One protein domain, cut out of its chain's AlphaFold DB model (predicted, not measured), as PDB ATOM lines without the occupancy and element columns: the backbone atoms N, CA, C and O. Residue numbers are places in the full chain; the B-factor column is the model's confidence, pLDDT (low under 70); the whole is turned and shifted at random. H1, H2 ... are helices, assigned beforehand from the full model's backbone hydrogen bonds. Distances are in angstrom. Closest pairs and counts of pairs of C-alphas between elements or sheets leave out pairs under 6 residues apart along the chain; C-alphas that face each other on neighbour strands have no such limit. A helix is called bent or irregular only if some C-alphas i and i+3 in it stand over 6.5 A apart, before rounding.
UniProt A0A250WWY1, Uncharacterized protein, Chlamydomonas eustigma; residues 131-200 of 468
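This is residues 131 to 200 of the 468 residues of an uncharacterized protein of Chlamydomonas eustigma (UniProt A0A250WWY1). Follow the printed part from its first residue and you find an open, strung-out chain of helices with no packed core: H1 and the two arms of the bent helix H2 make a limb that turns at each joint, H1 about perpendicular to H2a at 82 degrees and H2a at 57 degrees to H2b, then the chain turns at residues 161 and 162, and H3 folds back from H2b as a V, their lines at 46 degrees. Beyond H3 a bare tail, residues 182 to 194, leads away to the small helix H4, which stands free at the far end. The printed part has 70 residues with four named helices, H1, H2, H3 and H4 in that order, and no named strand; the class is all helix. It is extended and flat, with a radius of gyration of the C-alphas of 20.2 A and spans of 59 by 34 by 14 A.

Start with H1, residues 131 to 140. H2, residues 142 to 160, was assigned as one helix by its hydrogen bonds, but it is bent: C-alphas 149 and 152 are 7.3 A apart. Its arms H2a, residues 142 to 149, and H2b, residues 152 to 160, stand at a steep tilt of 57 degrees. H1 and H2a are close but not clearly touching, about perpendicular at 82 degrees; their closest C-alphas, those of Leu 139 and Ser 145, are 5.8 A apart. Next comes H3, residues 163 to 181, close to H2b but not clearly touching it; their closest C-alphas, those of Val 158 and Arg 166, are 6.9 A apart. H2b and H3 run opposite ways at a steep tilt of 46 degrees. H4, residues 195 to 200, is apart from H3. In the backbone, every O i to N i+4 pair is within hydrogen-bond range in H1, H2a, H2b and H4, against 12 of 15 in H3.

Find C-alpha 131 at (-21.802, -39.997, 25.749); from there H1 runs 14.1 A. H2a measures 10.7 A and H2b 12.5 A. Find C-alpha 163 at (-57.950, -42.734, 42.650), where H3 begins; it runs 25.1 A with a kink of 32 degrees near residue 174, and it is irregular, but only just: C-alphas 175 and 178 are 6.6 A apart. H4 measures 8.9 A and ends at C-alpha 200, at (-30.069, -5.283, 25.317).

The two C-alphas farthest apart, those of Pro 162 and Glu 194, are 59.3 A apart. The printed part has no cut. The links H1 to H2 and H2 to H3 are tight; the link H3 to H4, 13 residues, is long. Look at the B-factor column: the mean pLDDT of the printed part is 72.1, and residues 138 to 139 and 181 to 200 are under 70.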
ATOM      1  N   PRO A 131     -20.521 -39.493  25.235       78.31
ATOM      2  CA  PRO A 131     -21.802 -39.997  25.749       78.31
ATOM      3  C   PRO A 131     -21.642 -41.149  26.754       78.31
ATOM      4  O   PRO A 131     -22.250 -41.121  27.825       78.31
ATOM      5  N   ASP A 132     -20.727 -42.090  26.498       77.31
ATOM      6  CA  ASP A 132     -20.444 -43.186  27.437       77.31
ATOM      7  C   ASP A 132     -19.877 -42.711  28.783       77.31
ATOM      8  O   ASP A 132     -20.093 -43.369  29.801       77.31
ATOM      9  N   ARG A 133     -19.144 -41.586  28.830       72.69
ATOM     10  CA  ARG A 133     -18.661 -41.004  30.098       72.69
ATOM     11  C   ARG A 133     -19.817 -40.383  30.877       72.69
ATOM     12  O   ARG A 133     -19.895 -40.607  32.082       72.69
ATOM     13  N   PHE A 134     -20.730 -39.676  30.211       73.00
ATOM     14  CA  PHE A 134     -21.936 -39.124  30.842       73.00
ATOM     15  C   PHE A 134     -22.844 -40.235  31.393       73.00
ATOM     16  O   PHE A 134     -23.244 -40.200  32.558       73.00
ATOM     17  N   GLN A 135     -23.073 -41.290  30.609       72.75
ATOM     18  CA  GLN A 135     -23.858 -42.448  31.040       72.75
ATOM     19  C   GLN A 135     -23.177 -43.205  32.197       72.75
ATOM     20  O   GLN A 135     -23.842 -43.557  33.171       72.75
ATOM     21  N   LYS A 136     -21.845 -43.383  32.165       74.88
ATOM     22  CA  LYS A 136     -21.071 -43.965  33.283       74.88
ATOM     23  C   LYS A 136     -21.085 -43.085  34.541       74.88
ATOM     24  O   LYS A 136     -21.105 -43.637  35.636       74.88
ATOM     25  N   LEU A 137     -21.114 -41.756  34.419       73.56
ATOM     26  CA  LEU A 137     -21.239 -40.830  35.556       73.56
ATOM     27  C   LEU A 137     -22.614 -40.931  36.227       73.56
ATOM     28  O   LEU A 137     -22.686 -41.129  37.441       73.56
ATOM     29  N   LEU A 138     -23.699 -40.903  35.446       69.62
ATOM     30  CA  LEU A 138     -25.059 -41.086  35.968       69.62
ATOM     31  C   LEU A 138     -25.254 -42.468  36.617       69.62
ATOM     32  O   LEU A 138     -25.894 -42.570  37.664       69.62
ATOM     33  N   LEU A 139     -24.668 -43.525  36.045       69.25
ATOM     34  CA  LEU A 139     -24.752 -44.890  36.583       69.25
ATOM     35  C   LEU A 139     -23.836 -45.140  37.796       69.25
ATOM     36  O   LEU A 139     -24.157 -45.998  38.621       69.25
ATOM     37  N   ARG A 140     -22.738 -44.385  37.960       72.50
ATOM     38  CA  ARG A 140     -21.864 -44.457  39.150       72.50
ATOM     39  C   ARG A 140     -22.514 -43.890  40.413       72.50
ATOM     40  O   ARG A 140     -22.130 -44.288  41.513       72.50
ATOM     41  N   SER A 141     -23.522 -43.025  40.290       82.62
ATOM     42  CA  SER A 141     -24.322 -42.607  41.443       82.62
ATOM     43  C   SER A 141     -25.131 -43.790  41.984       82.62
ATOM     44  O   SER A 141     -26.139 -44.203  41.400       82.62
ATOM     45  N   ARG A 142     -24.717 -44.318  43.147       79.19
ATOM     46  CA  ARG A 142     -25.426 -45.396  43.868       79.19
ATOM     47  C   ARG A 142     -26.907 -45.066  44.099       79.19
ATOM     48  O   ARG A 142     -27.740 -45.964  44.102       79.19
ATOM     49  N   HIS A 143     -27.254 -43.788  44.250       77.25
ATOM     50  CA  HIS A 143     -28.640 -43.358  44.438       77.25
ATOM     51  C   HIS A 143     -29.467 -43.441  43.148       77.25
ATOM     52  O   HIS A 143     -30.617 -43.880  43.201       77.25
ATOM     53  N   LEU A 144     -28.896 -43.089  41.990       73.00
ATOM     54  CA  LEU A 144     -29.599 -43.165  40.704       73.00
ATOM     55  C   LEU A 144     -29.766 -44.609  40.216       73.00
ATOM     56  O   LEU A 144     -30.841 -44.954  39.728       73.00
ATOM     57  N   SER A 145     -28.774 -45.482  40.412       79.00
ATOM     58  CA  SER A 145     -28.892 -46.910  40.071       79.00
ATOM     59  C   SER A 145     -29.879 -47.658  40.984       79.00
ATOM     60  O   SER A 145     -30.707 -48.440  40.501       79.00
ATOM     61  N   VAL A 146     -29.899 -47.357  42.290       85.69
ATOM     62  CA  VAL A 146     -30.927 -47.861  43.224       85.69
ATOM     63  C   VAL A 146     -32.319 -47.300  42.900       85.69
ATOM     64  O   VAL A 146     -33.312 -48.019  43.021       85.69
ATOM     65  N   TRP A 147     -32.431 -46.050  42.445       86.69
ATOM     66  CA  TRP A 147     -33.717 -45.490  42.017       86.69
ATOM     67  C   TRP A 147     -34.215 -46.115  40.707       86.69
ATOM     68  O   TRP A 147     -35.376 -46.519  40.626       86.69
ATOM     69  N   ALA A 148     -33.344 -46.263  39.705       82.12
ATOM     70  CA  ALA A 148     -33.680 -46.848  38.409       82.12
ATOM     71  C   ALA A 148     -34.152 -48.304  38.542       82.12
ATOM     72  O   ALA A 148     -35.207 -48.653  38.011       82.12
ATOM     73  N   SER A 149     -33.446 -49.124  39.326       87.31
ATOM     74  CA  SER A 149     -33.847 -50.509  39.617       87.31
ATOM     75  C   SER A 149     -35.169 -50.605  40.397       87.31
ATOM     76  O   SER A 149     -35.956 -51.524  40.172       87.31
ATOM     77  N   ARG A 150     -35.481 -49.630  41.263       88.50
ATOM     78  CA  ARG A 150     -36.754 -49.572  42.013       88.50
ATOM     79  C   ARG A 150     -37.908 -48.912  41.247       88.50
ATOM     80  O   ARG A 150     -39.060 -49.038  41.673       88.50
ATOM     81  N   ARG A 151     -37.648 -48.250  40.113       89.38
ATOM     82  CA  ARG A 151     -38.641 -47.497  39.321       89.38
ATOM     83  C   ARG A 151     -39.872 -48.331  38.915       89.38
ATOM     84  O   ARG A 151     -40.978 -47.816  39.098       89.38
ATOM     85  N   PRO A 152     -39.767 -49.597  38.451       91.44
ATOM     86  CA  PRO A 152     -40.947 -50.408  38.125       91.44
ATOM     87  C   PRO A 152     -41.814 -50.718  39.357       91.44
ATOM     88  O   PRO A 152     -43.041 -50.622  39.300       91.44
ATOM     89  N   GLY A 153     -41.180 -51.019  40.497       93.75
ATOM     90  CA  GLY A 153     -41.861 -51.263  41.772       93.75
ATOM     91  C   GLY A 153     -42.588 -50.021  42.290       93.75
ATOM     92  O   GLY A 153     -43.763 -50.099  42.651       93.75
ATOM     93  N   ALA A 154     -41.935 -48.856  42.237       89.75
ATOM     94  CA  ALA A 154     -42.534 -47.576  42.613       89.75
ATOM     95  C   ALA A 154     -43.741 -47.214  41.727       89.75
ATOM     96  O   ALA A 154     -44.793 -46.826  42.238       89.75
ATOM     97  N   LEU A 155     -43.640 -47.405  40.406       89.56
ATOM     98  CA  LEU A 155     -44.756 -47.173  39.479       89.56
ATOM     99  C   LEU A 155     -45.935 -48.121  39.746       89.56
ATOM    100  O   LEU A 155     -47.087 -47.682  39.738       89.56
ATOM    101  N   ASN A 156     -45.675 -49.396  40.044       91.12
ATOM    102  CA  ASN A 156     -46.727 -50.350  40.398       91.12
ATOM    103  C   ASN A 156     -47.364 -50.048  41.767       91.12
ATOM    104  O   ASN A 156     -48.583 -50.170  41.901       91.12
ATOM    105  N   ALA A 157     -46.599 -49.568  42.752       92.81
ATOM    106  CA  ALA A 157     -47.147 -49.076  44.018       92.81
ATOM    107  C   ALA A 157     -48.079 -47.866  43.800       92.81
ATOM    108  O   ALA A 157     -49.205 -47.856  44.298       92.81
ATOM    109  N   VAL A 158     -47.674 -46.892  42.975       95.38
ATOM    110  CA  VAL A 158     -48.516 -45.734  42.621       95.38
ATOM    111  C   VAL A 158     -49.772 -46.151  41.846       95.38
ATOM    112  O   VAL A 158     -50.844 -45.596  42.090       95.38
ATOM    113  N   ARG A 159     -49.693 -47.152  40.958       94.56
ATOM    114  CA  ARG A 159     -50.863 -47.712  40.250       94.56
ATOM    115  C   ARG A 159     -51.879 -48.352  41.203       94.56
ATOM    116  O   ARG A 159     -53.078 -48.163  41.002       94.56
ATOM    117  N   ARG A 160     -51.411 -49.042  42.253       96.00
ATOM    118  CA  ARG A 160     -52.252 -49.669  43.295       96.00
ATOM    119  C   ARG A 160     -52.938 -48.665  44.231       96.00
ATOM    120  O   ARG A 160     -53.890 -49.038  44.909       96.00
ATOM    121  N   LEU A 161     -52.519 -47.395  44.266       96.19
ATOM    122  CA  LEU A 161     -53.175 -46.389  45.108       96.19
ATOM    123  C   LEU A 161     -54.617 -46.083  44.635       96.19
ATOM    124  O   LEU A 161     -54.855 -45.896  43.431       96.19
ATOM    125  N   PRO A 162     -55.581 -45.916  45.564       97.31
ATOM    126  CA  PRO A 162     -56.918 -45.403  45.269       97.31
ATOM    127  C   PRO A 162     -56.896 -44.093  44.467       97.31
ATOM    128  O   PRO A 162     -56.043 -43.229  44.686       97.31
ATOM    129  N   ARG A 163     -57.879 -43.894  43.572       95.50
ATOM    130  CA  ARG A 163     -57.950 -42.734  42.650       95.50
ATOM    131  C   ARG A 163     -57.794 -41.381  43.367       95.50
ATOM    132  O   ARG A 163     -57.085 -40.509  42.871       95.50
ATOM    133  N   ARG A 164     -58.380 -41.230  44.564       94.06
ATOM    134  CA  ARG A 164     -58.260 -40.021  45.407       94.06
ATOM    135  C   ARG A 164     -56.815 -39.746  45.861       94.06
ATOM    136  O   ARG A 164     -56.390 -38.593  45.851       94.06
ATOM    137  N   LEU A 165     -56.048 -40.784  46.208       94.56
ATOM    138  CA  LEU A 165     -54.640 -40.656  46.606       94.56
ATOM    139  C   LEU A 165     -53.725 -40.408  45.403       94.56
ATOM    140  O   LEU A 165     -52.860 -39.541  45.493       94.56
ATOM    141  N   ARG A 166     -53.966 -41.051  44.250       96.50
ATOM    142  CA  ARG A 166     -53.241 -40.740  42.999       96.50
ATOM    143  C   ARG A 166     -53.378 -39.270  42.589       96.50
ATOM    144  O   ARG A 166     -52.388 -38.657  42.206       96.50
ATOM    145  N   ILE A 167     -54.573 -38.685  42.711       94.62
ATOM    146  CA  ILE A 167     -54.801 -37.260  42.407       94.62
ATOM    147  C   ILE A 167     -54.045 -36.353  43.391       94.62
ATOM    148  O   ILE A 167     -53.397 -35.401  42.958       94.62
ATOM    149  N   ARG A 168     -54.077 -36.654  44.699       94.19
ATOM    150  CA  ARG A 168     -53.315 -35.896  45.711       94.19
ATOM    151  C   ARG A 168     -51.804 -35.992  45.481       94.19
ATOM    152  O   ARG A 168     -51.137 -34.964  45.506       94.19
ATOM    153  N   LEU A 169     -51.287 -37.185  45.183       94.38
ATOM    154  CA  LEU A 169     -49.874 -37.399  44.872       94.38
ATOM    155  C   LEU A 169     -49.458 -36.648  43.598       94.38
ATOM    156  O   LEU A 169     -48.447 -35.956  43.617       94.38
ATOM    157  N   LYS A 170     -50.266 -36.691  42.526       93.69
ATOM    158  CA  LYS A 170     -50.004 -35.923  41.294       93.69
ATOM    159  C   LYS A 170     -49.963 -34.412  41.561       93.69
ATOM    160  O   LYS A 170     -49.060 -33.750  41.064       93.69
ATOM    161  N   LYS A 171     -50.887 -33.873  42.370       91.44
ATOM    162  CA  LYS A 171     -50.868 -32.454  42.778       91.44
ATOM    163  C   LYS A 171     -49.646 -32.100  43.633       91.44
ATOM    164  O   LYS A 171     -49.076 -31.037  43.432       91.44
ATOM    165  N   LEU A 172     -49.230 -32.974  44.550       93.31
ATOM    166  CA  LEU A 172     -48.058 -32.742  45.401       93.31
ATOM    167  C   LEU A 172     -46.749 -32.784  44.597       93.31
ATOM    168  O   LEU A 172     -45.908 -31.904  44.758       93.31
ATOM    169  N   VAL A 173     -46.599 -33.757  43.694       90.94
ATOM    170  CA  VAL A 173     -45.416 -33.865  42.828       90.94
ATOM    171  C   VAL A 173     -45.335 -32.669  41.878       90.94
ATOM    172  O   VAL A 173     -44.323 -31.980  41.886       90.94
ATOM    173  N   LEU A 174     -46.398 -32.369  41.122       88.62
ATOM    174  CA  LEU A 174     -46.384 -31.263  40.154       88.62
ATOM    175  C   LEU A 174     -46.316 -29.878  40.814       88.62
ATOM    176  O   LEU A 174     -45.660 -28.994  40.282       88.62
ATOM    177  N   GLY A 175     -46.993 -29.677  41.949       82.06
ATOM    178  CA  GLY A 175     -47.136 -28.356  42.568       82.06
ATOM    179  C   GLY A 175     -46.101 -28.002  43.637       82.06
ATOM    180  O   GLY A 175     -46.054 -26.848  44.045       82.06
ATOM    181  N   ARG A 176     -45.311 -28.963  44.138       79.62
ATOM    182  CA  ARG A 176     -44.293 -28.705  45.181       79.62
ATOM    183  C   ARG A 176     -42.925 -29.303  44.893       79.62
ATOM    184  O   ARG A 176     -41.935 -28.700  45.272       79.62
ATOM    185  N   ILE A 177     -42.862 -30.478  44.267       78.56
ATOM    186  CA  ILE A 177     -41.581 -31.162  44.035       78.56
ATOM    187  C   ILE A 177     -40.981 -30.736  42.694       78.56
ATOM    188  O   ILE A 177     -39.803 -30.402  42.639       78.56
ATOM    189  N   LEU A 178     -41.782 -30.692  41.625       74.94
ATOM    190  CA  LEU A 178     -41.299 -30.320  40.293       74.94
ATOM    191  C   LEU A 178     -40.640 -28.926  40.253       74.94
ATOM    192  O   LEU A 178     -39.540 -28.860  39.724       74.94
ATOM    193  N   PRO A 179     -41.206 -27.859  40.862       75.88
ATOM    194  CA  PRO A 179     -40.588 -26.526  40.857       75.88
ATOM    195  C   PRO A 179     -39.288 -26.421  41.669       75.88
ATOM    196  O   PRO A 179     -38.537 -25.469  41.493       75.88
ATOM    197  N   VAL A 180     -39.041 -27.372  42.578       70.25
ATOM    198  CA  VAL A 180     -37.820 -27.451  43.402       70.25
ATOM    199  C   VAL A 180     -36.748 -28.313  42.725       70.25
ATOM    200  O   VAL A 180     -35.562 -28.109  42.954       70.25
ATOM    201  N   LEU A 181     -37.153 -29.274  41.886       56.47
ATOM    202  CA  LEU A 181     -36.248 -30.149  41.131       56.47
ATOM    203  C   LEU A 181     -35.971 -29.673  39.699       56.47
ATOM    204  O   LEU A 181     -35.034 -30.170  39.081       56.47
ATOM    205  N   SER A 182     -36.755 -28.739  39.158       43.22
ATOM    206  CA  SER A 182     -36.371 -27.990  37.966       43.22
ATOM    207  C   SER A 182     -35.314 -26.959  38.369       43.22
ATOM    208  O   SER A 182     -35.679 -26.000  39.060       43.22
ATOM    209  N   PRO A 183     -34.037 -27.090  37.962       41.25
ATOM    210  CA  PRO A 183     -33.127 -25.963  38.072       41.25
ATOM    211  C   PRO A 183     -33.739 -24.806  37.278       41.25
ATOM    212  O   PRO A 183     -34.132 -24.981  36.122       41.25
ATOM    213  N   ARG A 184     -33.848 -23.626  37.899       37.06
ATOM    214  CA  ARG A 184     -34.065 -22.400  37.123       37.06
ATOM    215  C   ARG A 184     -32.926 -22.331  36.101       37.06
ATOM    216  O   ARG A 184     -31.784 -22.553  36.509       37.06
ATOM    217  N   PRO A 185     -33.194 -22.068  34.812       32.75
ATOM    218  CA  PRO A 185     -32.121 -21.905  33.851       32.75
ATOM    219  C   PRO A 185     -31.310 -20.674  34.256       32.75
ATOM    220  O   PRO A 185     -31.748 -19.542  34.069       32.75
ATOM    221  N   PHE A 186     -30.127 -20.906  34.825       29.11
ATOM    222  CA  PHE A 186     -29.064 -19.915  34.804       29.11
ATOM    223  C   PHE A 186     -28.667 -19.754  33.340       29.11
ATOM    224  O   PHE A 186     -27.932 -20.571  32.786       29.11
ATOM    225  N   LEU A 187     -29.218 -18.723  32.703       28.28
ATOM    226  CA  LEU A 187     -28.751 -18.248  31.413       28.28
ATOM    227  C   LEU A 187     -27.373 -17.617  31.627       28.28
ATOM    228  O   LEU A 187     -27.257 -16.417  31.857       28.28
ATOM    229  N   MET A 188     -26.326 -18.445  31.567       25.47
ATOM    230  CA  MET A 188     -24.981 -17.959  31.269       25.47
ATOM    231  C   MET A 188     -24.983 -17.443  29.828       25.47
ATOM    232  O   MET A 188     -24.714 -18.191  28.890       25.47
ATOM    233  N   TYR A 189     -25.308 -16.165  29.655       26.64
ATOM    234  CA  TYR A 189     -24.956 -15.442  28.443       26.64
ATOM    235  C   TYR A 189     -23.492 -15.026  28.544       26.64
ATOM    236  O   TYR A 189     -23.147 -14.088  29.256       26.64
ATOM    237  N   THR A 190     -22.624 -15.712  27.806       31.30
ATOM    238  CA  THR A 190     -21.307 -15.174  27.458       31.30
ATOM    239  C   THR A 190     -21.502 -14.137  26.350       31.30
ATOM    240  O   THR A 190     -21.435 -14.473  25.165       31.30
ATOM    241  N   CYS A 191     -21.815 -12.894  26.722       28.81
ATOM    242  CA  CYS A 191     -21.815 -11.765  25.790       28.81
ATOM    243  C   CYS A 191     -20.376 -11.535  25.317       28.81
ATOM    244  O   CYS A 191     -19.506 -11.249  26.135       28.81
ATOM    245  N   ASN A 192     -20.121 -11.706  24.018       36.16
ATOM    246  CA  ASN A 192     -18.754 -11.752  23.481       36.16
ATOM    247  C   ASN A 192     -18.375 -10.513  22.647       36.16
ATOM    248  O   ASN A 192     -17.298 -10.488  22.060       36.16
ATOM    249  N   THR A 193     -19.256  -9.507  22.565       55.03
ATOM    250  CA  THR A 193     -18.995  -8.200  21.937       55.03
ATOM    251  C   THR A 193     -19.825  -7.090  22.592       55.03
ATOM    252  O   THR A 193     -20.983  -7.295  22.961       55.03
ATOM    253  N   GLU A 194     -19.254  -5.887  22.682       47.72
ATOM    254  CA  GLU A 194     -19.865  -4.692  23.299       47.72
ATOM    255  C   GLU A 194     -21.209  -4.303  22.652       47.72
ATOM    256  O   GLU A 194     -22.155  -3.903  23.332       47.72
ATOM    257  N   GLN A 195     -21.340  -4.525  21.340       48.41
ATOM    258  CA  GLN A 195     -22.560  -4.254  20.570       48.41
ATOM    259  C   GLN A 195     -23.791  -5.035  21.067       48.41
ATOM    260  O   GLN A 195     -24.921  -4.577  20.894       48.41
ATOM    261  N   GLN A 196     -23.605  -6.199  21.704       45.44
ATOM    262  CA  GLN A 196     -24.722  -6.988  22.239       45.44
ATOM    263  C   GLN A 196     -25.280  -6.423  23.551       45.44
ATOM    264  O   GLN A 196     -26.448  -6.662  23.847       45.44
ATOM    265  N   LEU A 197     -24.492  -5.654  24.312       44.50
ATOM    266  CA  LEU A 197     -24.960  -4.986  25.531       44.50
ATOM    267  C   LEU A 197     -25.806  -3.753  25.191       44.50
ATOM    268  O   LEU A 197     -26.919  -3.631  25.699       44.50
ATOM    269  N   ALA A 198     -25.348  -2.903  24.266       46.22
ATOM    270  CA  ALA A 198     -26.092  -1.713  23.833       46.22
ATOM    271  C   ALA A 198     -27.511  -2.052  23.327       46.22
ATOM    272  O   ALA A 198     -28.489  -1.417  23.722       46.22
ATOM    273  N   HIS A 199     -27.643  -3.123  22.535       44.09
ATOM    274  CA  HIS A 199     -28.939  -3.580  22.021       44.09
ATOM    275  C   HIS A 199     -29.838  -4.215  23.107       44.09
ATOM    276  O   HIS A 199     -31.059  -4.259  22.944       44.09
ATOM    277  N   PHE A 200     -29.279  -4.706  24.220       43.03
ATOM    278  CA  PHE A 200     -30.069  -5.283  25.317       43.03
ATOM    279  C   PHE A 200     -30.630  -4.215  26.270       43.03
ATOM    280  O   PHE A 200     -31.687  -4.426  26.861       43.03
TER     281      PHE A 200